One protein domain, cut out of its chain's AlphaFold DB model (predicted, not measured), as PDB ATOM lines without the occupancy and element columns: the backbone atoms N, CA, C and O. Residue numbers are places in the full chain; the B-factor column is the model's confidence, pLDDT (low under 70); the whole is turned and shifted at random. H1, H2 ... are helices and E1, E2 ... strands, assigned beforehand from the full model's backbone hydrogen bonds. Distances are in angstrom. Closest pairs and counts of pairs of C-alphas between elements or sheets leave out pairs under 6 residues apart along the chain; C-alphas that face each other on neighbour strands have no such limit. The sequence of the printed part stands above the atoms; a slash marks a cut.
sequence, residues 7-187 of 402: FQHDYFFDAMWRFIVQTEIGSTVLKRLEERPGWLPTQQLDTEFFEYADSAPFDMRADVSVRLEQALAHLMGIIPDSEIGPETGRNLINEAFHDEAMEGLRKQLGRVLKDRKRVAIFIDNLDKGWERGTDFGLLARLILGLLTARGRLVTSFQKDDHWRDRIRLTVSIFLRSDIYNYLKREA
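What this domain is: This is residues 7 to 187 of the 402 residues of an uncharacterized protein of Lentzea aerocolonigenes (UniProt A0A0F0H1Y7). What does the model look like? One long helix, H1, runs through the middle, with H2, H3, H4, H5 and H6 packed round it, mostly crossed. Two parallel strands, E1 and E2, make a small ribbon beside H6, H7 packs across H6 near its first residues, and residues 35 to 41 stick out. What is it made of? The printed part has 181 residues and is mostly helix, with seven named helices and two named strands in the order H1 H2 H3 H4 H5 E1 H6 E2 H7. It is compact, with a radius of gyration of the C-alphas of 17.8 A and spans of 54 by 46 by 30 A.

Where its parts are: Where do the first helices run? H1, residues 7 to 34, is 41.5 A long from C-alpha 7 at (83.562, 49.960, 144.493) to C-alpha 34 at (100.009, 53.882, 106.550). H2 holds residues 44 to 55, H3 64 to 78 over 21.7 A, H4 88 to 97 and H5 100 to 113. What follows? E1 is residues 119 to 123, H6 136 to 158 over 33.3 A, E2 169 to 173, and H7 177 to 186, ending at C-alpha 186 at (78.512, 38.411, 141.018).

How they stand to each other: What touches the hub, H1? With residues 9 to 18 it touches H6 at a steep tilt of 58 degrees, closest at the C-alphas of Asp 14 and Gly 145, 4.5 A. It also touches H2 (Leu 33 and Asp 46, C-alphas 7.2 A), H3 (Ile 20 and Val 64, 6.7 A), H4 (Ala 15 and Phe 97, 5.7 A) and H5 (Gly 26 and Leu 109, 6.9 A). What lies farther out? H2 and H5 touch at a shallow tilt of 26 degrees, opposite ways, closest at the C-alphas of Phe 49 and Gln 108, 6.1 A. H7 touches H6 about perpendicular, 86 degrees, closest at the C-alphas of Ala 140 and Leu 183, 5.7 A. How do the backbones pair? E1, H6 and E2 form a strand-helix-strand unit, two parallel neighbour strands with a helix between, with a right-handed crossover; N 121 and O 170 are 2.8 A apart. Every O i to N i+4 pair is within hydrogen-bond range in H2, H3, H4 and H5, against 22 of 24 in H1, 18 of 19 in H6 and 5 of 6 in H7.

The domain as a whole: How far does it reach? The two C-alphas farthest apart, of Trp 39 and Arg 185, are 55.9 A apart. Is it continuous? The printed part has no cut, and the link from E1 to H6, 12 residues, is long. Where is confidence low? pLDDT is under 70 in residues 7 to 10, 75 to 101 and 131 to 133.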
ATOM      1  N   PHE A   7      83.934  48.852 145.385       48.94
ATOM      2  CA  PHE A   7      83.562  49.960 144.493       48.94
ATOM      3  C   PHE A   7      84.744  50.630 143.759       48.94
ATOM      4  O   PHE A   7      84.569  51.148 142.663       48.94
ATOM      5  N   GLN A   8      85.954  50.622 144.331       51.72
ATOM      6  CA  GLN A   8      87.116  51.301 143.734       51.72
ATOM      7  C   GLN A   8      87.744  50.507 142.571       51.72
ATOM      8  O   GLN A   8      88.349  51.092 141.676       51.72
ATOM      9  N   HIS A   9      87.579  49.179 142.550       61.00
ATOM     10  CA  HIS A   9      88.059  48.328 141.454       61.00
ATOM     11  C   HIS A   9      87.250  48.506 140.166       61.00
ATOM     12  O   HIS A   9      87.813  48.440 139.076       61.00
ATOM     13  N   ASP A  10      85.948  48.756 140.293       65.88
ATOM     14  CA  ASP A  10      85.036  48.844 139.152       65.88
ATOM     15  C   ASP A  10      85.356  50.065 138.270       65.88
ATOM     16  O   ASP A  10      85.290  49.982 137.044       65.88
ATOM     17  N   TYR A  11      85.783  51.180 138.879       71.12
ATOM     18  CA  TYR A  11      86.181  52.386 138.144       71.12
ATOM     19  C   TYR A  11      87.494  52.189 137.375       71.12
ATOM     20  O   TYR A  11      87.601  52.615 136.226       71.12
ATOM     21  N   PHE A  12      88.479  51.511 137.973       77.19
ATOM     22  CA  PHE A  12      89.748  51.225 137.301       77.19
ATOM     23  C   PHE A  12      89.535  50.386 136.036       77.19
ATOM     24  O   PHE A  12      90.023  50.746 134.966       77.19
ATOM     25  N   PHE A  13      88.768  49.291 136.132       81.88
ATOM     26  CA  PHE A  13      88.496  48.445 134.968       81.88
ATOM     27  C   PHE A  13      87.706  49.194 133.890       81.88
ATOM     28  O   PHE A  13      88.006  49.037 132.709       81.88
ATOM     29  N   ASP A  14      86.745  50.041 134.272       82.88
ATOM     30  CA  ASP A  14      86.035  50.920 133.336       82.88
ATOM     31  C   ASP A  14      86.997  51.836 132.559       82.88
ATOM     32  O   ASP A  14      86.962  51.885 131.326       82.88
ATOM     33  N   ALA A  15      87.886  52.535 133.267       81.62
ATOM     34  CA  ALA A  15      88.835  53.470 132.673       81.62
ATOM     35  C   ALA A  15      89.858  52.758 131.770       81.62
ATOM     36  O   ALA A  15      90.088  53.178 130.633       81.62
ATOM     37  N   MET A  16      90.379  51.618 132.225       85.88
ATOM     38  CA  MET A  16      91.276  50.765 131.449       85.88
ATOM     39  C   MET A  16      90.619  50.282 130.148       85.88
ATOM     40  O   MET A  16      91.216  50.388 129.078       85.88
ATOM     41  N   TRP A  17      89.372  49.799 130.187       89.88
ATOM     42  CA  TRP A  17      88.672  49.369 128.972       89.88
ATOM     43  C   TRP A  17      88.389  50.520 128.016       89.88
ATOM     44  O   TRP A  17      88.471  50.347 126.798       89.88
ATOM     45  N   ARG A  18      88.093  51.712 128.544       89.06
ATOM     46  CA  ARG A  18      87.953  52.917 127.723       89.06
ATOM     47  C   ARG A  18      89.243  53.247 126.984       89.06
ATOM     48  O   ARG A  18      89.165  53.581 125.803       89.06
ATOM     49  N   PHE A  19      90.386  53.139 127.653       88.62
ATOM     50  CA  PHE A  19      91.701  53.319 127.047       88.62
ATOM     51  C   PHE A  19      91.984  52.260 125.978       88.62
ATOM     52  O   PHE A  19      92.279  52.605 124.835       88.62
ATOM     53  N   ILE A  20      91.820  50.974 126.312       91.06
ATOM     54  CA  ILE A  20      92.068  49.857 125.387       91.06
ATOM     55  C   ILE A  20      91.254  50.043 124.107       91.06
ATOM     56  O   ILE A  20      91.799  50.010 123.009       91.06
ATOM     57  N   VAL A  21      89.954  50.308 124.241       92.31
ATOM     58  CA  VAL A  21      89.070  50.473 123.087       92.31
ATOM     59  C   VAL A  21      89.455  51.689 122.241       92.31
ATOM     60  O   VAL A  21      89.502  51.591 121.018       92.31
ATOM     61  N   GLN A  22      89.722  52.841 122.858       91.69
ATOM     62  CA  GLN A  22      90.051  54.055 122.107       91.69
ATOM     63  C   GLN A  22      91.391  53.944 121.383       91.69
ATOM     64  O   GLN A  22      91.477  54.297 120.205       91.69
ATOM     65  N   THR A  23      92.413  53.414 122.055       92.38
ATOM     66  CA  THR A  23      93.731  53.200 121.445       92.38
ATOM     67  C   THR A  23      93.685  52.145 120.350       92.38
ATOM     68  O   THR A  23      94.376  52.302 119.351       92.38
ATOM     69  N   GLU A  24      92.821  51.133 120.458       94.50
ATOM     70  CA  GLU A  24      92.626  50.146 119.392       94.50
ATOM     71  C   GLU A  24      91.977  50.753 118.142       94.50
ATOM     72  O   GLU A  24      92.402  50.472 117.018       94.50
ATOM     73  N   ILE A  25      91.004  51.659 118.312       94.62
ATOM     74  CA  ILE A  25      90.474  52.449 117.189       94.62
ATOM     75  C   ILE A  25      91.604  53.275 116.569       94.62
ATOM     76  O   ILE A  25      91.765  53.264 115.350       94.62
ATOM     77  N   GLY A  26      92.387  53.976 117.396       94.12
ATOM     78  CA  GLY A  26      93.504  54.804 116.947       94.12
ATOM     79  C   GLY A  26      94.553  54.019 116.165       94.12
ATOM     80  O   GLY A  26      94.903  54.413 115.058       94.12
ATOM     81  N   SER A  27      94.985  52.879 116.693       94.50
ATOM     82  CA  SER A  27      95.947  51.978 116.054       94.50
ATOM     83  C   SER A  27      95.421  51.428 114.725       94.50
ATOM     84  O   SER A  27      96.112  51.466 113.709       94.50
ATOM     85  N   THR A  28      94.145  51.023 114.678       94.56
ATOM     86  CA  THR A  28      93.501  50.569 113.435       94.56
ATOM     87  C   THR A  28      93.430  51.683 112.386       94.56
ATOM     88  O   THR A  28      93.601  51.427 111.193       94.56
ATOM     89  N   VAL A  29      93.151  52.920 112.806       93.25
ATOM     90  CA  VAL A  29      93.161  54.085 111.912       93.25
ATOM     91  C   VAL A  29      94.568  54.336 111.394       93.25
ATOM     92  O   VAL A  29      94.727  54.418 110.180       93.25
ATOM     93  N   LEU A  30      95.564  54.386 112.282       93.69
ATOM     94  CA  LEU A  30      96.966  54.613 111.939       93.69
ATOM     95  C   LEU A  30      97.440  53.611 110.886       93.69
ATOM     96  O   LEU A  30      97.828  54.008 109.792       93.69
ATOM     97  N   LYS A  31      97.257  52.316 111.160       93.44
ATOM     98  CA  LYS A  31      97.598  51.233 110.234       93.44
ATOM     99  C   LYS A  31      96.943  51.416 108.862       93.44
ATOM    100  O   LYS A  31      97.597  51.296 107.833       93.44
ATOM    101  N   ARG A  32      95.653  51.766 108.823       90.50
ATOM    102  CA  ARG A  32      94.936  52.008 107.559       90.50
ATOM    103  C   ARG A  32      95.398  53.255 106.814       90.50
ATOM    104  O   ARG A  32      95.187  53.317 105.606       90.50
ATOM    105  N   LEU A  33      95.909  54.271 107.510       89.56
ATOM    106  CA  LEU A  33      96.498  55.454 106.882       89.56
ATOM    107  C   LEU A  33      97.867  55.117 106.283       89.56
ATOM    108  O   LEU A  33      98.126  55.512 105.152       89.56
ATOM    109  N   GLU A  34      98.683  54.340 106.995       89.56
ATOM    110  CA  GLU A  34     100.009  53.882 106.550       89.56
ATOM    111  C   GLU A  34      99.931  52.911 105.361       89.56
ATOM    112  O   GLU A  34     100.762  52.965 104.460       89.56
ATOM    113  N   GLU A  35      98.899  52.065 105.305       90.00
ATOM    114  CA  GLU A  35      98.652  51.134 104.192       90.00
ATOM    115  C   GLU A  35      98.088  51.815 102.925       90.00
ATOM    116  O   GLU A  35      97.853  51.144 101.913       90.00
ATOM    117  N   ARG A  36      97.830  53.135 102.936       85.56
ATOM    118  CA  ARG A  36      97.310  53.828 101.746       85.56
ATOM    119  C   ARG A  36      98.360  53.847 100.626       85.56
ATOM    120  O   ARG A  36      99.526  54.141 100.880       85.56
ATOM    121  N   PRO A  37      97.958  53.618  99.360       80.06
ATOM    122  CA  PRO A  37      98.874  53.734  98.232       80.06
ATOM    123  C   PRO A  37      99.487  55.138  98.163       80.06
ATOM    124  O   PRO A  37      98.756  56.126  98.195       80.06
ATOM    125  N   GLY A  38     100.808  55.229  97.987       70.75
ATOM    126  CA  GLY A  38     101.552  56.500  98.014       70.75
ATOM    127  C   GLY A  38     101.194  57.519  96.921       70.75
ATOM    128  O   GLY A  38     101.681  58.643  96.954       70.75
ATOM    129  N   TRP A  39     100.342  57.160  95.955       72.19
ATOM    130  CA  TRP A  39      99.793  58.100  94.972       72.19
ATOM    131  C   TRP A  39      98.585  58.895  95.491       72.19
ATOM    132  O   TRP A  39      98.164  59.845  94.833       72.19
ATOM    133  N   LEU A  40      97.975  58.501  96.618       75.19
ATOM    134  CA  LEU A  40      96.907  59.283  97.237       75.19
ATOM    135  C   LEU A  40      97.541  60.414  98.057       75.19
ATOM    136  O   LEU A  40      98.357  60.125  98.931       75.19
ATOM    137  N   PRO A  41      97.157  61.683  97.837       71.56
ATOM    138  CA  PRO A  41      97.653  62.778  98.656       71.56
ATOM    139  C   PRO A  41      97.253  62.584 100.121       71.56
ATOM    140  O   PRO A  41      96.070  62.401 100.423       71.56
ATOM    141  N   THR A  42      98.232  62.663 101.021       75.06
ATOM    142  CA  THR A  42      97.996  62.744 102.466       75.06
ATOM    143  C   THR A  42      97.203  64.012 102.756       75.06
ATOM    144  O   THR A  42      97.614  65.112 102.379       75.06
ATOM    145  N   GLN A  43      96.038  63.872 103.381       83.19
ATOM    146  CA  GLN A  43      95.241  65.031 103.769       83.19
ATOM    147  C   GLN A  43      95.874  65.699 104.993       83.19
ATOM    148  O   GLN A  43      96.506  65.026 105.801       83.19
ATOM    149  N   GLN A  44      95.647  67.001 105.189       85.69
ATOM    150  CA  GLN A  44      96.133  67.712 106.382       85.69
ATOM    151  C   GLN A  44      95.710  67.008 107.685       85.69
ATOM    152  O   GLN A  44      96.500  66.899 108.616       85.69
ATOM    153  N   LEU A  45      94.489  66.465 107.722       85.38
ATOM    154  CA  LEU A  45      93.975  65.702 108.862       85.38
ATOM    155  C   LEU A  45      94.742  64.397 109.111       85.38
ATOM    156  O   LEU A  45      94.859  63.974 110.256       85.38
ATOM    157  N   ASP A  46      95.251  63.758 108.055       87.06
ATOM    158  CA  ASP A  46      96.065  62.551 108.191       87.06
ATOM    159  C   ASP A  46      97.434  62.923 108.794       87.06
ATOM    160  O   ASP A  46      97.895  62.252 109.711       87.06
ATOM    161  N   THR A  47      98.050  64.028 108.348       86.69
ATOM    162  CA  THR A  47      99.312  64.548 108.913       86.69
ATOM    163  C   THR A  47      99.174  64.909 110.390       86.69
ATOM    164  O   THR A  47      99.987  64.465 111.194       86.69
ATOM    165  N   GLU A  48      98.116  65.631 110.769       89.12
ATOM    166  CA  GLU A  48      97.835  65.962 112.175       89.12
ATOM    167  C   GLU A  48      97.652  64.703 113.042       89.12
ATOM    168  O   GLU A  48      98.042  64.682 114.212       89.12
ATOM    169  N   PHE A  49      97.068  63.639 112.480       91.38
ATOM    170  CA  PHE A  49      96.911  62.365 113.178       91.38
ATOM    171  C   PHE A  49      98.249  61.637 113.359       91.38
ATOM    172  O   PHE A  49      98.484  61.080 114.430       91.38
ATOM    173  N   PHE A  50      99.129  61.659 112.351       91.00
ATOM    174  CA  PHE A  50     100.485  61.113 112.459       91.00
ATOM    175  C   PHE A  50     101.313  61.857 113.511       91.00
ATOM    176  O   PHE A  50     101.879  61.218 114.391       91.00
ATOM    177  N   GLU A  51     101.309  63.192 113.484       90.50
ATOM    178  CA  GLU A  51     102.001  64.019 114.483       90.50
ATOM    179  C   GLU A  51     101.496  63.731 115.900       90.50
ATOM    180  O   GLU A  51     102.289  63.566 116.828       90.50
ATOM    181  N   TYR A  52     100.175  63.607 116.068       89.56
ATOM    182  CA  TYR A  52      99.601  63.205 117.346       89.56
ATOM    183  C   TYR A  52     100.097  61.818 117.774       89.56
ATOM    184  O   TYR A  52     100.542  61.669 118.911       89.56
ATOM    185  N   ALA A  53     100.054  60.825 116.878       88.75
ATOM    186  CA  ALA A  53     100.466  59.456 117.177       88.75
ATOM    187  C   ALA A  53     101.943  59.356 117.581       88.75
ATOM    188  O   ALA A  53     102.267  58.589 118.484       88.75
ATOM    189  N   ASP A  54     102.816  60.153 116.964       88.56
ATOM    190  CA  ASP A  54     104.245  60.188 117.290       88.56
ATOM    191  C   ASP A  54     104.542  60.968 118.591       88.56
ATOM    192  O   ASP A  54     105.573  60.747 119.224       88.56
ATOM    193  N   SER A  55     103.638  61.861 119.015       86.00
ATOM    194  CA  SER A  55     103.737  62.617 120.279       86.00
ATOM    195  C   SER A  55     103.037  61.957 121.475       86.00
ATOM    196  O   SER A  55     103.159  62.436 122.604       86.00
ATOM    197  N   ALA A  56     102.273  60.887 121.240       85.56
ATOM    198  CA  ALA A  56     101.498  60.218 122.274       85.56
ATOM    199  C   ALA A  56     102.413  59.572 123.338       85.56
ATOM    200  O   ALA A  56     103.504  59.098 123.019       85.56
ATOM    201  N   PRO A  57     101.966  59.466 124.605       81.38
ATOM    202  CA  PRO A  57     102.756  58.869 125.690       81.38
ATOM    203  C   PRO A  57     102.911  57.338 125.595       81.38
ATOM    204  O   PRO A  57     103.474  56.706 126.485       81.38
ATOM    205  N   PHE A  58     102.387  56.727 124.535       86.31
ATOM    206  CA  PHE A  58     102.454  55.301 124.242       86.31
ATOM    207  C   PHE A  58     102.573  55.110 122.731       86.31
ATOM    208  O   PHE A  58     102.050  55.904 121.947       86.31
ATOM    209  N   ASP A  59     103.207  54.020 122.316       89.56
ATOM    210  CA  ASP A  59     103.361  53.684 120.907       89.56
ATOM    211  C   ASP A  59     102.048  53.131 120.338       89.56
ATOM    212  O   ASP A  59     101.669  51.984 120.576       89.56
ATOM    213  N   MET A  60     101.345  53.930 119.536       89.00
ATOM    214  CA  MET A  60     100.097  53.516 118.885       89.00
ATOM    215  C   MET A  60     100.256  52.328 117.921       89.00
ATOM    216  O   MET A  60      99.251  51.696 117.576       89.00
ATOM    217  N   ARG A  61     101.482  52.005 117.494       92.56
ATOM    218  CA  ARG A  61     101.796  50.873 116.608       92.56
ATOM    219  C   ARG A  61     102.046  49.577 117.376       92.56
ATOM    220  O   ARG A  61     101.976  48.506 116.778       92.56
ATOM    221  N   ALA A  62     102.299  49.662 118.679       93.00
ATOM    222  CA  ALA A  62     102.522  48.501 119.523       93.00
ATOM    223  C   ALA A  62     101.218  47.754 119.850       93.00
ATOM    224  O   ALA A  62     100.108  48.295 119.748       93.00
ATOM    225  N   ASP A  63     101.370  46.506 120.298       91.81
ATOM    226  CA  ASP A  63     100.268  45.670 120.771       91.81
ATOM    227  C   ASP A  63      99.565  46.280 121.993       91.81
ATOM    228  O   ASP A  63     100.167  46.993 122.799       91.81
ATOM    229  N   VAL A  64      98.284  45.937 122.179       89.06
ATOM    230  CA  VAL A  64      97.420  46.461 123.258       89.06
ATOM    231  C   VAL A  64      98.087  46.401 124.636       89.06
ATOM    232  O   VAL A  64      98.025  47.377 125.383       89.06
ATOM    233  N   SER A  65      98.731  45.278 124.974       87.88
ATOM    234  CA  SER A  65      99.394  45.089 126.272       87.88
ATOM    235  C   SER A  65     100.550  46.066 126.479       87.88
ATOM    236  O   SER A  65     100.667  46.649 127.552       87.88
ATOM    237  N   VAL A  66     101.355  46.291 125.436       90.81
ATOM    238  CA  VAL A  66     102.495  47.217 125.470       90.81
ATOM    239  C   VAL A  66     101.999  48.654 125.596       90.81
ATOM    240  O   VAL A  66     102.509  49.401 126.425       90.81
ATOM    241  N   ARG A  67     100.952  49.031 124.848       90.00
ATOM    242  CA  ARG A  67     100.344  50.369 124.960       90.00
ATOM    243  C   ARG A  67      99.824  50.647 126.361       90.00
ATOM    244  O   ARG A  67     100.001  51.747 126.877       90.00
ATOM    245  N   LEU A  68      99.177  49.655 126.970       85.69
ATOM    246  CA  LEU A  68      98.668  49.765 128.332       85.69
ATOM    247  C   LEU A  68      99.808  49.908 129.346       85.69
ATOM    248  O   LEU A  68      99.728  50.763 130.222       85.69
ATOM    249  N   GLU A  69     100.864  49.106 129.220       84.81
ATOM    250  CA  GLU A  69     102.038  49.175 130.092       84.81
ATOM    251  C   GLU A  69     102.763  50.520 129.973       84.81
ATOM    252  O   GLU A  69     103.044  51.150 130.987       84.81
ATOM    253  N   GLN A  70     103.001  50.997 128.749       86.12
ATOM    254  CA  GLN A  70     103.636  52.290 128.487       86.12
ATOM    255  C   GLN A  70     102.811  53.451 129.035       86.12
ATOM    256  O   GLN A  70     103.365  54.324 129.700       86.12
ATOM    257  N   ALA A  71     101.493  53.431 128.812       79.88
ATOM    258  CA  ALA A  71     100.603  54.427 129.388       79.88
ATOM    259  C   ALA A  71     100.715  54.411 130.917       79.88
ATOM    260  O   ALA A  71     101.017  55.437 131.513       79.88
ATOM    261  N   LEU A  72     100.575  53.249 131.563       76.00
ATOM    262  CA  LEU A  72     100.707  53.136 133.019       76.00
ATOM    263  C   LEU A  72     102.078  53.610 133.530       76.00
ATOM    264  O   LEU A  72     102.135  54.313 134.536       76.00
ATOM    265  N   ALA A  73     103.170  53.274 132.840       77.94
ATOM    266  CA  ALA A  73     104.523  53.677 133.215       77.94
ATOM    267  C   ALA A  73     104.739  55.194 133.096       77.94
ATOM    268  O   ALA A  73     105.301  55.803 134.005       77.94
ATOM    269  N   HIS A  74     104.260  55.812 132.011       76.50
ATOM    270  CA  HIS A  74     104.308  57.263 131.825       76.50
ATOM    271  C   HIS A  74     103.592  57.987 132.970       76.50
ATOM    272  O   HIS A  74     104.129  58.921 133.561       76.50
ATOM    273  N   LEU A  75     102.417  57.484 133.340       66.69
ATOM    274  CA  LEU A  75     101.582  58.044 134.396       66.69
ATOM    275  C   LEU A  75     102.224  57.886 135.779       66.69
ATOM    276  O   LEU A  75     102.223  58.826 136.570       66.69
ATOM    277  N   MET A  76     102.833  56.731 136.056       66.00
ATOM    278  CA  MET A  76     103.603  56.512 137.283       66.00
ATOM    279  C   MET A  76     104.840  57.417 137.376       66.00
ATOM    280  O   MET A  76     105.210  57.806 138.478       66.00
ATOM    281  N   GLY A  77     105.457  57.781 136.248       67.94
ATOM    282  CA  GLY A  77     106.626  58.664 136.206       67.94
ATOM    283  C   GLY A  77     106.334  60.148 136.468       67.94
ATOM    284  O   GLY A  77     107.256  60.894 136.791       67.94
ATOM    285  N   ILE A  78     105.076  60.586 136.346       66.12
ATOM    286  CA  ILE A  78     104.651  61.980 136.583       66.12
ATOM    287  C   ILE A  78     104.395  62.248 138.080       66.12
ATOM    288  O   ILE A  78     104.403  63.396 138.527       66.12
ATOM    289  N   ILE A  79     104.199  61.197 138.879       60.53
ATOM    290  CA  ILE A  79     103.795  61.292 140.284       60.53
ATOM    291  C   ILE A  79     105.039  61.221 141.183       60.53
ATOM    292  O   ILE A  79     105.771  60.234 141.114       60.53
ATOM    293  N   PRO A  80     105.291  62.202 142.071       57.66
ATOM    294  CA  PRO A  80     106.400  62.125 143.018       57.66
ATOM    295  C   PRO A  80     106.221  60.957 144.006       57.66
ATOM    296  O   PRO A  80     105.166  60.825 144.631       57.66
ATOM    297  N   ASP A  81     107.281  60.169 144.226       56.56
ATOM    298  CA  ASP A  81     107.312  59.016 145.151       56.56
ATOM    299  C   ASP A  81     106.808  59.330 146.578       56.56
ATOM    300  O   ASP A  81     106.376  58.439 147.311       56.56
ATOM    301  N   SER A  82     106.835  60.601 146.991       51.34
ATOM    302  CA  SER A  82     106.471  61.063 148.335       51.34
ATOM    303  C   SER A  82     104.966  61.088 148.649       51.34
ATOM    304  O   SER A  82     104.616  61.260 149.814       51.34
ATOM    305  N   GLU A  83     104.073  60.903 147.667       52.62
ATOM    306  CA  GLU A  83     102.606  60.966 147.867       52.62
ATOM    307  C   GLU A  83     101.865  59.645 147.581       52.62
ATOM    308  O   GLU A  83     100.636  59.559 147.716       52.62
ATOM    309  N   ILE A  84     102.590  58.579 147.226       53.06
ATOM    310  CA  ILE A  84     101.999  57.320 146.756       53.06
ATOM    311  C   ILE A  84     101.554  56.448 147.941       53.06
ATOM    312  O   ILE A  84     102.149  55.431 148.297       53.06
ATOM    313  N   GLY A  85     100.439  56.834 148.556       56.97
ATOM    314  CA  GLY A  85      99.600  55.902 149.302       56.97
ATOM    315  C   GLY A  85      98.839  54.967 148.344       56.97
ATOM    316  O   GLY A  85      98.567  55.338 147.200       56.97
ATOM    317  N   PRO A  86      98.421  53.762 148.781       54.91
ATOM    318  CA  PRO A  86      97.644  52.839 147.943       54.91
ATOM    319  C   PRO A  86      96.276  53.395 147.501       54.91
ATOM    320  O   PRO A  86      95.710  52.898 146.530       54.91
ATOM    321  N   GLU A  87      95.733  54.394 148.203       52.38
ATOM    322  CA  GLU A  87      94.528  55.145 147.806       52.38
ATOM    323  C   GLU A  87      94.866  56.224 146.754       52.38
ATOM    324  O   GLU A  87      94.184  56.321 145.735       52.38
ATOM    325  N   THR A  88      95.965  56.970 146.940       53.88
ATOM    326  CA  THR A  88      96.415  58.049 146.042       53.88
ATOM    327  C   THR A  88      96.793  57.522 144.661       53.88
ATOM    328  O   THR A  88      96.286  58.018 143.660       53.88
ATOM    329  N   GLY A  89      97.587  56.444 144.592       52.41
ATOM    330  CA  GLY A  89      98.006  55.846 143.320       52.41
ATOM    331  C   GLY A  89      96.840  55.372 142.442       52.41
ATOM    332  O   GLY A  89      96.973  55.305 141.228       52.41
ATOM    333  N   ARG A  90      95.668  55.083 143.023       53.75
ATOM    334  CA  ARG A  90      94.486  54.607 142.280       53.75
ATOM    335  C   ARG A  90      93.591  55.732 141.768       53.75
ATOM    336  O   ARG A  90      93.045  55.597 140.677       53.75
ATOM    337  N   ASN A  91      93.466  56.835 142.512       57.41
ATOM    338  CA  ASN A  91      92.834  58.056 141.997       57.41
ATOM    339  C   ASN A  91      93.662  58.650 140.859       57.41
ATOM    340  O   ASN A  91      93.097  59.021 139.837       57.41
ATOM    341  N   LEU A  92      94.986  58.601 140.997       55.25
ATOM    342  CA  LEU A  92      95.919  58.986 139.951       55.25
ATOM    343  C   LEU A  92      95.748  58.141 138.693       55.25
ATOM    344  O   LEU A  92      95.565  58.712 137.638       55.25
ATOM    345  N   ILE A  93      95.680  56.808 138.780       57.22
ATOM    346  CA  ILE A  93      95.433  55.959 137.595       57.22
ATOM    347  C   ILE A  93      94.077  56.271 136.925       57.22
ATOM    348  O   ILE A  93      93.949  56.221 135.702       57.22
ATOM    349  N   ASN A  94      93.055  56.605 137.712       56.09
ATOM    350  CA  ASN A  94      91.753  57.002 137.183       56.09
ATOM    351  C   ASN A  94      91.804  58.364 136.482       56.09
ATOM    352  O   ASN A  94      91.299  58.474 135.370       56.09
ATOM    353  N   GLU A  95      92.430  59.378 137.077       59.12
ATOM    354  CA  GLU A  95      92.695  60.666 136.418       59.12
ATOM    355  C   GLU A  95      93.554  60.484 135.164       59.12
ATOM    356  O   GLU A  95      93.271  61.061 134.123       59.12
ATOM    357  N   ALA A  96      94.505  59.566 135.222       56.41
ATOM    358  CA  ALA A  96      95.479  59.272 134.194       56.41
ATOM    359  C   ALA A  96      94.930  58.513 132.964       56.41
ATOM    360  O   ALA A  96      95.444  58.619 131.854       56.41
ATOM    361  N   PHE A  97      93.833  57.767 133.109       59.25
ATOM    362  CA  PHE A  97      93.059  57.278 131.957       59.25
ATOM    363  C   PHE A  97      91.992  58.280 131.489       59.25
ATOM    364  O   PHE A  97      91.399  58.113 130.420       59.25
ATOM    365  N   HIS A  98      91.711  59.306 132.290       59.53
ATOM    366  CA  HIS A  98      90.911  60.472 131.914       59.53
ATOM    367  C   HIS A  98      91.761  61.620 131.346       59.53
ATOM    368  O   HIS A  98      91.207  62.666 131.016       59.53
ATOM    369  N   ASP A  99      93.061  61.382 131.211       62.06
ATOM    370  CA  ASP A  99      94.106  62.359 130.947       62.06
ATOM    371  C   ASP A  99      93.993  63.017 129.569       62.06
ATOM    372  O   ASP A  99      93.327  62.508 128.656       62.06
ATOM    373  N   GLU A 100      94.701  64.135 129.410       63.28
ATOM    374  CA  GLU A 100      94.751  64.963 128.200       63.28
ATOM    375  C   GLU A 100      95.033  64.127 126.939       63.28
ATOM    376  O   GLU A 100      94.479  64.387 125.868       63.28
ATOM    377  N   ALA A 101      95.803  63.043 127.073       66.44
ATOM    378  CA  ALA A 101      96.060  62.093 125.999       66.44
ATOM    379  C   ALA A 101      94.774  61.439 125.452       66.44
ATOM    380  O   ALA A 101      94.607  61.352 124.238       66.44
ATOM    381  N   MET A 102      93.824  61.013 126.290       76.00
ATOM    382  CA  MET A 102      92.572  60.402 125.814       76.00
ATOM    383  C   MET A 102      91.613  61.423 125.205       76.00
ATOM    384  O   MET A 102      90.915  61.112 124.233       76.00
ATOM    385  N   GLU A 103      91.594  62.651 125.720       82.12
ATOM    386  CA  GLU A 103      90.844  63.742 125.094       82.12
ATOM    387  C   GLU A 103      91.449  64.133 123.739       82.12
ATOM    388  O   GLU A 103      90.721  64.253 122.747       82.12
ATOM    389  N   GLY A 104      92.778  64.220 123.667       84.31
ATOM    390  CA  GLY A 104      93.539  64.438 122.440       84.31
ATOM    391  C   GLY A 104      93.249  63.364 121.395       84.31
ATOM    392  O   GLY A 104      92.854  63.688 120.271       84.31
ATOM    393  N   LEU A 105      93.318  62.085 121.778       88.06
ATOM    394  CA  LEU A 105      92.997  60.973 120.887       88.06
ATOM    395  C   LEU A 105      91.547  61.062 120.404       88.06
ATOM    396  O   LEU A 105      91.279  60.942 119.210       88.06
ATOM    397  N   ARG A 106      90.589  61.326 121.300       89.19
ATOM    398  CA  ARG A 106      89.169  61.456 120.938       89.19
ATOM    399  C   ARG A 106      88.914  62.605 119.959       89.19
ATOM    400  O   ARG A 106      88.059  62.454 119.077       89.19
ATOM    401  N   LYS A 107      89.617  63.729 120.111       89.81
ATOM    402  CA  LYS A 107      89.557  64.879 119.199       89.81
ATOM    403  C   LYS A 107      90.067  64.503 117.812       89.81
ATOM    404  O   LYS A 107      89.364  64.716 116.825       89.81
ATOM    405  N   GLN A 108      91.239  63.876 117.746       91.00
ATOM    406  CA  GLN A 108      91.847  63.461 116.482       91.00
ATOM    407  C   GLN A 108      91.026  62.379 115.769       91.00
ATOM    408  O   GLN A 108      90.738  62.484 114.577       91.00
ATOM    409  N   LEU A 109      90.524  61.394 116.518       92.12
ATOM    410  CA  LEU A 109      89.598  60.389 115.995       92.12
ATOM    411  C   LEU A 109      88.323  61.019 115.425       92.12
ATOM    412  O   LEU A 109      87.842  60.557 114.393       92.12
ATOM    413  N   GLY A 110      87.782  62.064 116.065       90.75
ATOM    414  CA  GLY A 110      86.625  62.818 115.565       90.75
ATOM    415  C   GLY A 110      86.859  63.325 114.147       90.75
ATOM    416  O   GLY A 110      86.102  62.998 113.235       90.75
ATOM    417  N   ARG A 111      87.981  64.020 113.956       89.31
ATOM    418  CA  ARG A 111      88.360  64.618 112.675       89.31
ATOM    419  C   ARG A 111      88.548  63.588 111.566       89.31
ATOM    420  O   ARG A 111      88.031  63.779 110.467       89.31
ATOM    421  N   VAL A 112      89.256  62.495 111.854       90.06
ATOM    422  CA  VAL A 112      89.607  61.468 110.855       90.06
ATOM    423  C   VAL A 112      88.428  60.537 110.532       90.06
ATOM    424  O   VAL A 112      88.351  59.968 109.440       90.06
ATOM    425  N   LEU A 113      87.486  60.358 111.466       91.44
ATOM    426  CA  LEU A 113      86.388  59.396 111.326       91.44
ATOM    427  C   LEU A 113      85.016  60.020 111.055       91.44
ATOM    428  O   LEU A 113      84.085  59.255 110.798       91.44
ATOM    429  N   LYS A 114      84.871  61.353 111.054       86.81
ATOM    430  CA  LYS A 114      83.577  62.039 110.854       86.81
ATOM    431  C   LYS A 114      82.819  61.592 109.597       86.81
ATOM    432  O   LYS A 114      81.606  61.412 109.638       86.81
ATOM    433  N   ASP A 115      83.537  61.324 108.504       86.38
ATOM    434  CA  ASP A 115      82.936  60.951 107.214       86.38
ATOM    435  C   ASP A 115      82.626  59.445 107.118       86.38
ATOM    436  O   ASP A 115      82.085  58.948 106.124       86.38
ATOM    437  N   ARG A 116      82.968  58.664 108.150       89.69
ATOM    438  CA  ARG A 116      82.691  57.227 108.187       89.69
ATOM    439  C   ARG A 116      81.266  56.982 108.667       89.69
ATOM    440  O   ARG A 116      80.861  57.411 109.741       89.69
ATOM    441  N   LYS A 117      80.527  56.155 107.918       91.88
ATOM    442  CA  LYS A 117      79.148  55.764 108.269       91.88
ATOM    443  C   LYS A 117      79.033  55.133 109.662       91.88
ATOM    444  O   LYS A 117      78.006  55.294 110.321       91.88
ATOM    445  N   ARG A 118      80.033  54.340 110.068       93.06
ATOM    446  CA  ARG A 118      80.065  53.611 111.343       93.06
ATOM    447  C   ARG A 118      81.478  53.128 111.666       93.06
ATOM    448  O   ARG A 118      82.170  52.637 110.778       93.06
ATOM    449  N   VAL A 119      81.832  53.168 112.947       94.81
ATOM    450  CA  VAL A 119      82.959  52.432 113.536       94.81
ATOM    451  C   VAL A 119      82.367  51.295 114.362       94.81
ATOM    452  O   VAL A 119      81.519  51.538 115.220       94.81
ATOM    453  N   ALA A 120      82.743  50.054 114.067       95.38
ATOM    454  CA  ALA A 120      82.227  48.874 114.754       95.38
ATOM    455  C   ALA A 120      83.378  48.111 115.410       95.38
ATOM    456  O   ALA A 120      84.365  47.811 114.744       95.38
ATOM    457  N   ILE A 121      83.224  47.807 116.696       94.81
ATOM    458  CA  ILE A 121      84.152  47.009 117.490       94.81
ATOM    459  C   ILE A 121      83.436  45.742 117.931       94.81
ATOM    460  O   ILE A 121      82.309  45.796 118.439       94.81
ATOM    461  N   PHE A 122      84.121  44.621 117.752       94.62
ATOM    462  CA  PHE A 122      83.694  43.302 118.180       94.62
ATOM    463  C   PHE A 122      84.714  42.782 119.188       94.62
ATOM    464  O   PHE A 122      85.898  42.701 118.873       94.62
ATOM    465  N   ILE A 123      84.256  42.485 120.400       93.00
ATOM    466  CA  ILE A 123      85.080  41.925 121.472       93.00
ATOM    467  C   ILE A 123      84.602  40.499 121.706       93.00
ATOM    468  O   ILE A 123      83.430  40.289 122.016       93.00
ATOM    469  N   ASP A 124      85.506  39.545 121.533       90.81
ATOM    470  CA  ASP A 124      85.232  38.109 121.575       90.81
ATOM    471  C   ASP A 124      86.363  37.374 122.316       90.81
ATOM    472  O   ASP A 124      87.371  37.988 122.673       90.81
ATOM    473  N   ASN A 125      86.220  36.065 122.529       86.38
ATOM    474  CA  ASN A 125      87.190  35.200 123.215       86.38
ATOM    475  C   ASN A 125      87.482  35.604 124.674       86.38
ATOM    476  O   ASN A 125      88.590  35.399 125.181       86.38
ATOM    477  N   LEU A 126      86.493  36.179 125.366       86.94
ATOM    478  CA  LEU A 126      86.594  36.534 126.791       86.94
ATOM    479  C   LEU A 126      86.609  35.304 127.721       86.94
ATOM    480  O   LEU A 126      86.780  35.432 128.930       86.94
ATOM    481  N   ASP A 127      86.441  34.114 127.154       80.19
ATOM    482  CA  ASP A 127      86.431  32.817 127.817       80.19
ATOM    483  C   ASP A 127      87.807  32.161 127.944       80.19
ATOM    484  O   ASP A 127      87.986  31.325 128.826       80.19
ATOM    485  N   LYS A 128      88.804  32.567 127.147       77.31
ATOM    486  CA  LYS A 128      90.153  31.968 127.173       77.31
ATOM    487  C   LYS A 128      90.861  32.065 128.528       77.31
ATOM    488  O   LYS A 128      91.704  31.236 128.830       77.31
ATOM    489  N   GLY A 129      90.538  33.067 129.348       70.75
ATOM    490  CA  GLY A 129      91.085  33.196 130.708       70.75
ATOM    491  C   GLY A 129      90.331  32.380 131.766       70.75
ATOM    492  O   GLY A 129      90.754  32.324 132.922       70.75
ATOM    493  N   TRP A 130      89.203  31.767 131.399       73.06
ATOM    494  CA  TRP A 130      88.247  31.128 132.302       73.06
ATOM    495  C   TRP A 130      88.622  29.669 132.625       73.06
ATOM    496  O   TRP A 130      87.800  28.756 132.545       73.06
ATOM    497  N   GLU A 131      89.885  29.444 132.986       69.88
ATOM    498  CA  GLU A 131      90.451  28.121 133.264       69.88
ATOM    499  C   GLU A 131      90.457  27.767 134.766       69.88
ATOM    500  O   GLU A 131      90.186  28.584 135.648       69.88
ATOM    501  N   ARG A 132      90.745  26.498 135.087       60.69
ATOM    502  CA  ARG A 132      90.862  26.045 136.482       60.69
ATOM    503  C   ARG A 132      92.106  26.664 137.127       60.69
ATOM    504  O   ARG A 132      93.216  26.419 136.675       60.69
ATOM    505  N   GLY A 133      91.918  27.377 138.238       62.72
ATOM    506  CA  GLY A 133      93.006  28.001 139.007       62.72
ATOM    507  C   GLY A 133      93.064  29.523 138.887       62.72
ATOM    508  O   GLY A 133      93.796  30.156 139.646       62.72
ATOM    509  N   THR A 134      92.263  30.120 138.002       71.94
ATOM    510  CA  THR A 134      92.145  31.575 137.870       71.94
ATOM    511  C   THR A 134      91.194  32.161 138.917       71.94
ATOM    512  O   THR A 134      90.232  31.519 139.349       71.94
ATOM    513  N   ASP A 135      91.434  33.409 139.325       81.06
ATOM    514  CA  ASP A 135      90.496  34.160 140.164       81.06
ATOM    515  C   ASP A 135      89.289  34.595 139.317       81.06
ATOM    516  O   ASP A 135      89.285  35.654 138.683       81.06
ATOM    517  N   PHE A 136      88.251  33.752 139.295       82.88
ATOM    518  CA  PHE A 136      86.997  34.041 138.594       82.88
ATOM    519  C   PHE A 136      86.337  35.339 139.074       82.88
ATOM    520  O   PHE A 136      85.675  36.007 138.282       82.88
ATOM    521  N   GLY A 137      86.547  35.739 140.333       83.00
ATOM    522  CA  GLY A 137      86.039  37.002 140.859       83.00
ATOM    523  C   GLY A 137      86.730  38.201 140.212       83.00
ATOM    524  O   GLY A 137      86.070  39.175 139.845       83.00
ATOM    525  N   LEU A 138      88.049  38.127 140.017       82.69
ATOM    526  CA  LEU A 138      88.810  39.150 139.298       82.69
ATOM    527  C   LEU A 138      88.401  39.233 137.820       82.69
ATOM    528  O   LEU A 138      88.133  40.329 137.326       82.69
ATOM    529  N   LEU A 139      88.303  38.093 137.129       85.12
ATOM    530  CA  LEU A 139      87.863  38.038 135.728       85.12
ATOM    531  C   LEU A 139      86.438  38.566 135.557       85.12
ATOM    532  O   LEU A 139      86.160  39.324 134.628       85.12
ATOM    533  N   ALA A 140      85.539  38.221 136.478       86.25
ATOM    534  CA  ALA A 140      84.183  38.741 136.459       86.25
ATOM    535  C   ALA A 140      84.161  40.264 136.581       86.25
ATOM    536  O   ALA A 140      83.484  40.929 135.800       86.25
ATOM    537  N   ARG A 141      84.948  40.834 137.499       84.38
ATOM    538  CA  ARG A 141      85.082  42.293 137.639       84.38
ATOM    539  C   ARG A 141      85.655  42.948 136.388       84.38
ATOM    540  O   ARG A 141      85.152  43.990 135.978       84.38
ATOM    541  N   LEU A 142      86.646  42.324 135.754       87.50
ATOM    542  CA  LEU A 142      87.203  42.796 134.490       87.50
ATOM    543  C   LEU A 142      86.116  42.891 133.404       87.50
ATOM    544  O   LEU A 142      85.990  43.930 132.757       87.50
ATOM    545  N   ILE A 143      85.302  41.845 133.228       89.25
ATOM    546  CA  ILE A 143      84.228  41.829 132.219       89.25
ATOM    547  C   ILE A 143      83.093  42.796 132.591       89.25
ATOM    548  O   ILE A 143      82.578  43.505 131.727       89.25
ATOM    549  N   LEU A 144      82.715  42.891 133.869       86.81
ATOM    550  CA  LEU A 144      81.724  43.871 134.336       86.81
ATOM    551  C   LEU A 144      82.199  45.316 134.094       86.81
ATOM    552  O   LEU A 144      81.407  46.168 133.675       86.81
ATOM    553  N   GLY A 145      83.495  45.579 134.276       87.56
ATOM    554  CA  GLY A 145      84.134  46.840 133.903       87.56
ATOM    555  C   GLY A 145      84.003  47.136 132.408       87.56
ATOM    556  O   GLY A 145      83.654  48.255 132.039       87.56
ATOM    557  N   LEU A 146      84.178  46.132 131.539       90.69
ATOM    558  CA  LEU A 146      83.994  46.282 130.090       90.69
ATOM    559  C   LEU A 146      82.547  46.637 129.722       90.69
ATOM    560  O   LEU A 146      82.309  47.528 128.902       90.69
ATOM    561  N   LEU A 147      81.570  45.953 130.324       88.25
ATOM    562  CA  LEU A 147      80.147  46.213 130.080       88.25
ATOM    563  C   LEU A 147      79.760  47.643 130.489       88.25
ATOM    564  O   LEU A 147      79.007  48.311 129.774       88.25
ATOM    565  N   THR A 148      80.333  48.134 131.590       85.44
ATOM    566  CA  THR A 148      80.162  49.517 132.060       85.44
ATOM    567  C   THR A 148      80.829  50.514 131.104       85.44
ATOM    568  O   THR A 148      80.176  51.451 130.623       85.44
ATOM    569  N   ALA A 149      82.084  50.249 130.727       88.12
ATOM    570  CA  ALA A 149      82.871  51.072 129.811       88.12
ATOM    571  C   ALA A 149      82.186  51.232 128.459       88.12
ATOM    572  O   ALA A 149      82.152  52.332 127.907       88.12
ATOM    573  N   ARG A 150      81.570  50.166 127.942       90.38
ATOM    574  CA  ARG A 150      80.823  50.180 126.680       90.38
ATOM    575  C   ARG A 150      79.739  51.257 126.661       90.38
ATOM    576  O   ARG A 150      79.641  51.991 125.677       90.38
ATOM    577  N   GLY A 151      78.952  51.394 127.731       85.62
ATOM    578  CA  GLY A 151      77.918  52.432 127.819       85.62
ATOM    579  C   GLY A 151      78.507  53.846 127.760       85.62
ATOM    580  O   GLY A 151      78.053  54.692 126.980       85.62
ATOM    581  N   ARG A 152      79.573  54.086 128.532       86.50
ATOM    582  CA  ARG A 152      80.272  55.381 128.582       86.50
ATOM    583  C   ARG A 152      80.970  55.718 127.262       86.50
ATOM    584  O   ARG A 152      80.885  56.858 126.811       86.50
ATOM    585  N   LEU A 153      81.602  54.738 126.615       89.06
ATOM    586  CA  LEU A 153      82.260  54.878 125.312       89.06
ATOM    587  C   LEU A 153      81.273  55.286 124.229       89.06
ATOM    588  O   LEU A 153      81.478  56.302 123.571       89.06
ATOM    589  N   VAL A 154      80.184  54.528 124.068       90.00
ATOM    590  CA  VAL A 154      79.174  54.819 123.042       90.00
ATOM    591  C   VAL A 154      78.602  56.221 123.245       90.00
ATOM    592  O   VAL A 154      78.516  56.985 122.287       90.00
ATOM    593  N   THR A 155      78.301  56.595 124.489       88.88
ATOM    594  CA  THR A 155      77.805  57.939 124.815       88.88
ATOM    595  C   THR A 155      78.841  59.019 124.491       88.88
ATOM    596  O   THR A 155      78.509  60.023 123.872       88.88
ATOM    597  N   SER A 156      80.110  58.816 124.856       87.31
ATOM    598  CA  SER A 156      81.201  59.769 124.599       87.31
ATOM    599  C   SER A 156      81.467  59.989 123.103       87.31
ATOM    600  O   SER A 156      81.699  61.114 122.657       87.31
ATOM    601  N   PHE A 157      81.397  58.930 122.295       90.38
ATOM    602  CA  PHE A 157      81.589  59.015 120.844       90.38
ATOM    603  C   PHE A 157      80.390  59.649 120.123       90.38
ATOM    604  O   PHE A 157      80.563  60.226 119.053       90.38
ATOM    605  N   GLN A 158      79.194  59.612 120.717       89.06
ATOM    606  CA  GLN A 158      78.000  60.260 120.167       89.06
ATOM    607  C   GLN A 158      77.944  61.778 120.384       89.06
ATOM    608  O   GLN A 158      77.166  62.433 119.692       89.06
ATOM    609  N   LYS A 159      78.729  62.324 121.321       86.38
ATOM    610  CA  LYS A 159      78.776  63.767 121.593       86.38
ATOM    611  C   LYS A 159      79.379  64.539 120.418       86.38
ATOM    612  O   LYS A 159      80.325  64.057 119.793       86.38
ATOM    613  N   ASP A 160      78.824  65.723 120.189       85.44
ATOM    614  CA  ASP A 160      79.190  66.663 119.133       85.44
ATOM    615  C   ASP A 160      79.310  68.053 119.769       85.44
ATOM    616  O   ASP A 160      78.304  68.706 120.044       85.44
ATOM    617  N   ASP A 161      80.537  68.442 120.113       83.69
ATOM    618  CA  ASP A 161      80.833  69.671 120.857       83.69
ATOM    619  C   ASP A 161      81.984  70.421 120.162       83.69
ATOM    620  O   ASP A 161      82.671  69.868 119.307       83.69
ATOM    621  N   HIS A 162      82.278  71.659 120.575       78.38
ATOM    622  CA  HIS A 162      83.277  72.527 119.922       78.38
ATOM    623  C   HIS A 162      84.683  71.915 119.723       78.38
ATOM    624  O   HIS A 162      85.442  72.392 118.882       78.38
ATOM    625  N   TRP A 163      85.054  70.892 120.499       79.44
ATOM    626  CA  TRP A 163      86.367  70.247 120.442       79.44
ATOM    627  C   TRP A 163      86.351  68.823 119.865       79.44
ATOM    628  O   TRP A 163      87.427  68.248 119.702       79.44
ATOM    629  N   ARG A 164      85.182  68.236 119.551       80.56
ATOM    630  CA  ARG A 164      85.074  66.856 119.041       80.56
ATOM    631  C   ARG A 164      83.871  66.643 118.123       80.56
ATOM    632  O   ARG A 164      82.746  66.952 118.496       80.56
ATOM    633  N   ASP A 165      84.113  65.975 116.998       87.69
ATOM    634  CA  ASP A 165      83.053  65.538 116.086       87.69
ATOM    635  C   ASP A 165      82.378  64.244 116.562       87.69
ATOM    636  O   ASP A 165      83.007  63.369 117.186       87.69
ATOM    637  N   ARG A 166      81.100  64.084 116.207       90.88
ATOM    638  CA  ARG A 166      80.325  62.859 116.434       90.88
ATOM    639  C   ARG A 166      80.838  61.683 115.603       90.88
ATOM    640  O   ARG A 166      80.985  61.768 114.389       90.88
ATOM    641  N   ILE A 167      80.962  60.521 116.243       92.12
ATOM    642  CA  ILE A 167      81.278  59.245 115.594       92.12
ATOM    643  C   ILE A 167      80.186  58.227 115.925       92.12
ATOM    644  O   ILE A 167      79.873  57.962 117.090       92.12
ATOM    645  N   ARG A 168      79.622  57.578 114.899       92.88
ATOM    646  CA  ARG A 168      78.701  56.452 115.103       92.88
ATOM    647  C   ARG A 168      79.481  55.203 115.516       92.88
ATOM    648  O   ARG A 168      79.838  54.383 114.668       92.88
ATOM    649  N   LEU A 169      79.714  55.057 116.818       93.31
ATOM    650  CA  LEU A 169      80.382  53.897 117.402       93.31
ATOM    651  C   LEU A 169      79.383  52.788 117.772       93.31
ATOM    652  O   LEU A 169      78.354  53.034 118.397       93.31
ATOM    653  N   THR A 170      79.696  51.549 117.398       93.00
ATOM    654  CA  THR A 170      79.009  50.330 117.848       93.00
ATOM    655  C   THR A 170      80.024  49.425 118.528       93.00
ATOM    656  O   THR A 170      81.017  49.063 117.910       93.00
ATOM    657  N   VAL A 171      79.768  49.053 119.782       92.12
ATOM    658  CA  VAL A 171      80.589  48.091 120.529       92.12
ATOM    659  C   VAL A 171      79.717  46.885 120.851       92.12
ATOM    660  O   VAL A 171      78.712  47.026 121.561       92.12
ATOM    661  N   SER A 172      80.097  45.732 120.303       91.81
ATOM    662  CA  SER A 172      79.442  44.440 120.521       91.81
ATOM    663  C   SER A 172      80.390  43.533 121.293       91.81
ATOM    664  O   SER A 172      81.553  43.398 120.918       91.81
ATOM    665  N   ILE A 173      79.893  42.947 122.377       91.69
ATOM    666  CA  ILE A 173      80.660  42.081 123.272       91.69
ATOM    667  C   ILE A 173      79.997  40.712 123.237       91.69
ATOM    668  O   ILE A 173      78.803  40.608 123.523       91.69
ATOM    669  N   PHE A 174      80.762  39.690 122.876       90.88
ATOM    670  CA  PHE A 174      80.307  38.311 122.851       90.88
ATOM    671  C   PHE A 174      80.769  37.611 124.123       90.88
ATOM    672  O   PHE A 174      81.935  37.679 124.512       90.88
ATOM    673  N   LEU A 175      79.819  36.978 124.802       87.56
ATOM    674  CA  LEU A 175      80.053  36.240 126.033       87.56
ATOM    675  C   LEU A 175      79.358  34.897 125.931       87.56
ATOM    676  O   LEU A 175      78.198  34.820 125.522       87.56
ATOM    677  N   ARG A 176      80.057  33.851 126.364       85.88
ATOM    678  CA  ARG A 176      79.434  32.549 126.556       85.88
ATOM    679  C   ARG A 176      78.395  32.621 127.671       85.88
ATOM    680  O   ARG A 176      78.528  33.375 128.640       85.88
ATOM    681  N   SER A 177      77.357  31.811 127.530       81.12
ATOM    682  CA  SER A 177      76.208  31.771 128.429       81.12
ATOM    683  C   SER A 177      76.572  31.282 129.840       81.12
ATOM    684  O   SER A 177      76.034  31.793 130.823       81.12
ATOM    685  N   ASP A 178      77.527  30.359 129.976       79.06
ATOM    686  CA  ASP A 178      78.074  29.894 131.258       79.06
ATOM    687  C   ASP A 178      78.793  31.016 132.029       79.06
ATOM    688  O   ASP A 178      78.506  31.240 133.211       79.06
ATOM    689  N   ILE A 179      79.650  31.779 131.346       84.50
ATOM    690  CA  ILE A 179      80.333  32.956 131.897       84.50
ATOM    691  C   ILE A 179      79.309  34.016 132.282       84.50
ATOM    692  O   ILE A 179      79.329  34.509 133.406       84.50
ATOM    693  N   TYR A 180      78.366  34.333 131.395       85.75
ATOM    694  CA  TYR A 180      77.318  35.306 131.689       85.75
ATOM    695  C   TYR A 180      76.498  34.922 132.934       85.75
ATOM    696  O   TYR A 180      76.258  35.763 133.802       85.75
ATOM    697  N   ASN A 181      76.129  33.646 133.087       81.50
ATOM    698  CA  ASN A 181      75.436  33.164 134.284       81.50
ATOM    699  C   ASN A 181      76.281  33.329 135.557       81.50
ATOM    700  O   ASN A 181      75.734  33.599 136.627       81.50
ATOM    701  N   TYR A 182      77.606  33.189 135.466       84.25
ATOM    702  CA  TYR A 182      78.503  33.526 136.568       84.25
ATOM    703  C   TYR A 182      78.509  35.033 136.860       84.25
ATOM    704  O   TYR A 182      78.256  35.419 137.999       84.25
ATOM    705  N   LEU A 183      78.683  35.885 135.842       85.19
ATOM    706  CA  LEU A 183      78.661  37.348 135.992       85.19
ATOM    707  C   LEU A 183      77.362  37.845 136.630       85.19
ATOM    708  O   LEU A 183      77.396  38.716 137.492       85.19
ATOM    709  N   LYS A 184      76.221  37.263 136.247       83.62
ATOM    710  CA  LYS A 184      74.905  37.604 136.798       83.62
ATOM    711  C   LYS A 184      74.816  37.359 138.309       83.62
ATOM    712  O   LYS A 184      74.092  38.079 138.987       83.62
ATOM    713  N   ARG A 185      75.526  36.354 138.836       81.81
ATOM    714  CA  ARG A 185      75.569  36.052 140.280       81.81
ATOM    715  C   ARG A 185      76.472  37.014 141.050       81.81
ATOM    716  O   ARG A 185      76.178  37.316 142.199       81.81
ATOM    717  N   GLU A 186      77.534  37.497 140.411       79.19
ATOM    718  CA  GLU A 186      78.512  38.411 141.018       79.19
ATOM    719  C   GLU A 186      78.133  39.897 140.880       79.19
ATOM    720  O   GLU A 186      78.600  40.742 141.648       79.19
ATOM    721  N   ALA A 187      77.306  40.246 139.892       78.19
ATOM    722  CA  ALA A 187      76.891  41.618 139.639       78.19
ATOM    723  C   ALA A 187      76.027  42.175 140.785       78.19
ATOM    724  O   ALA A 187      75.116  41.516 141.279       78.19
TER     725      ALA A 187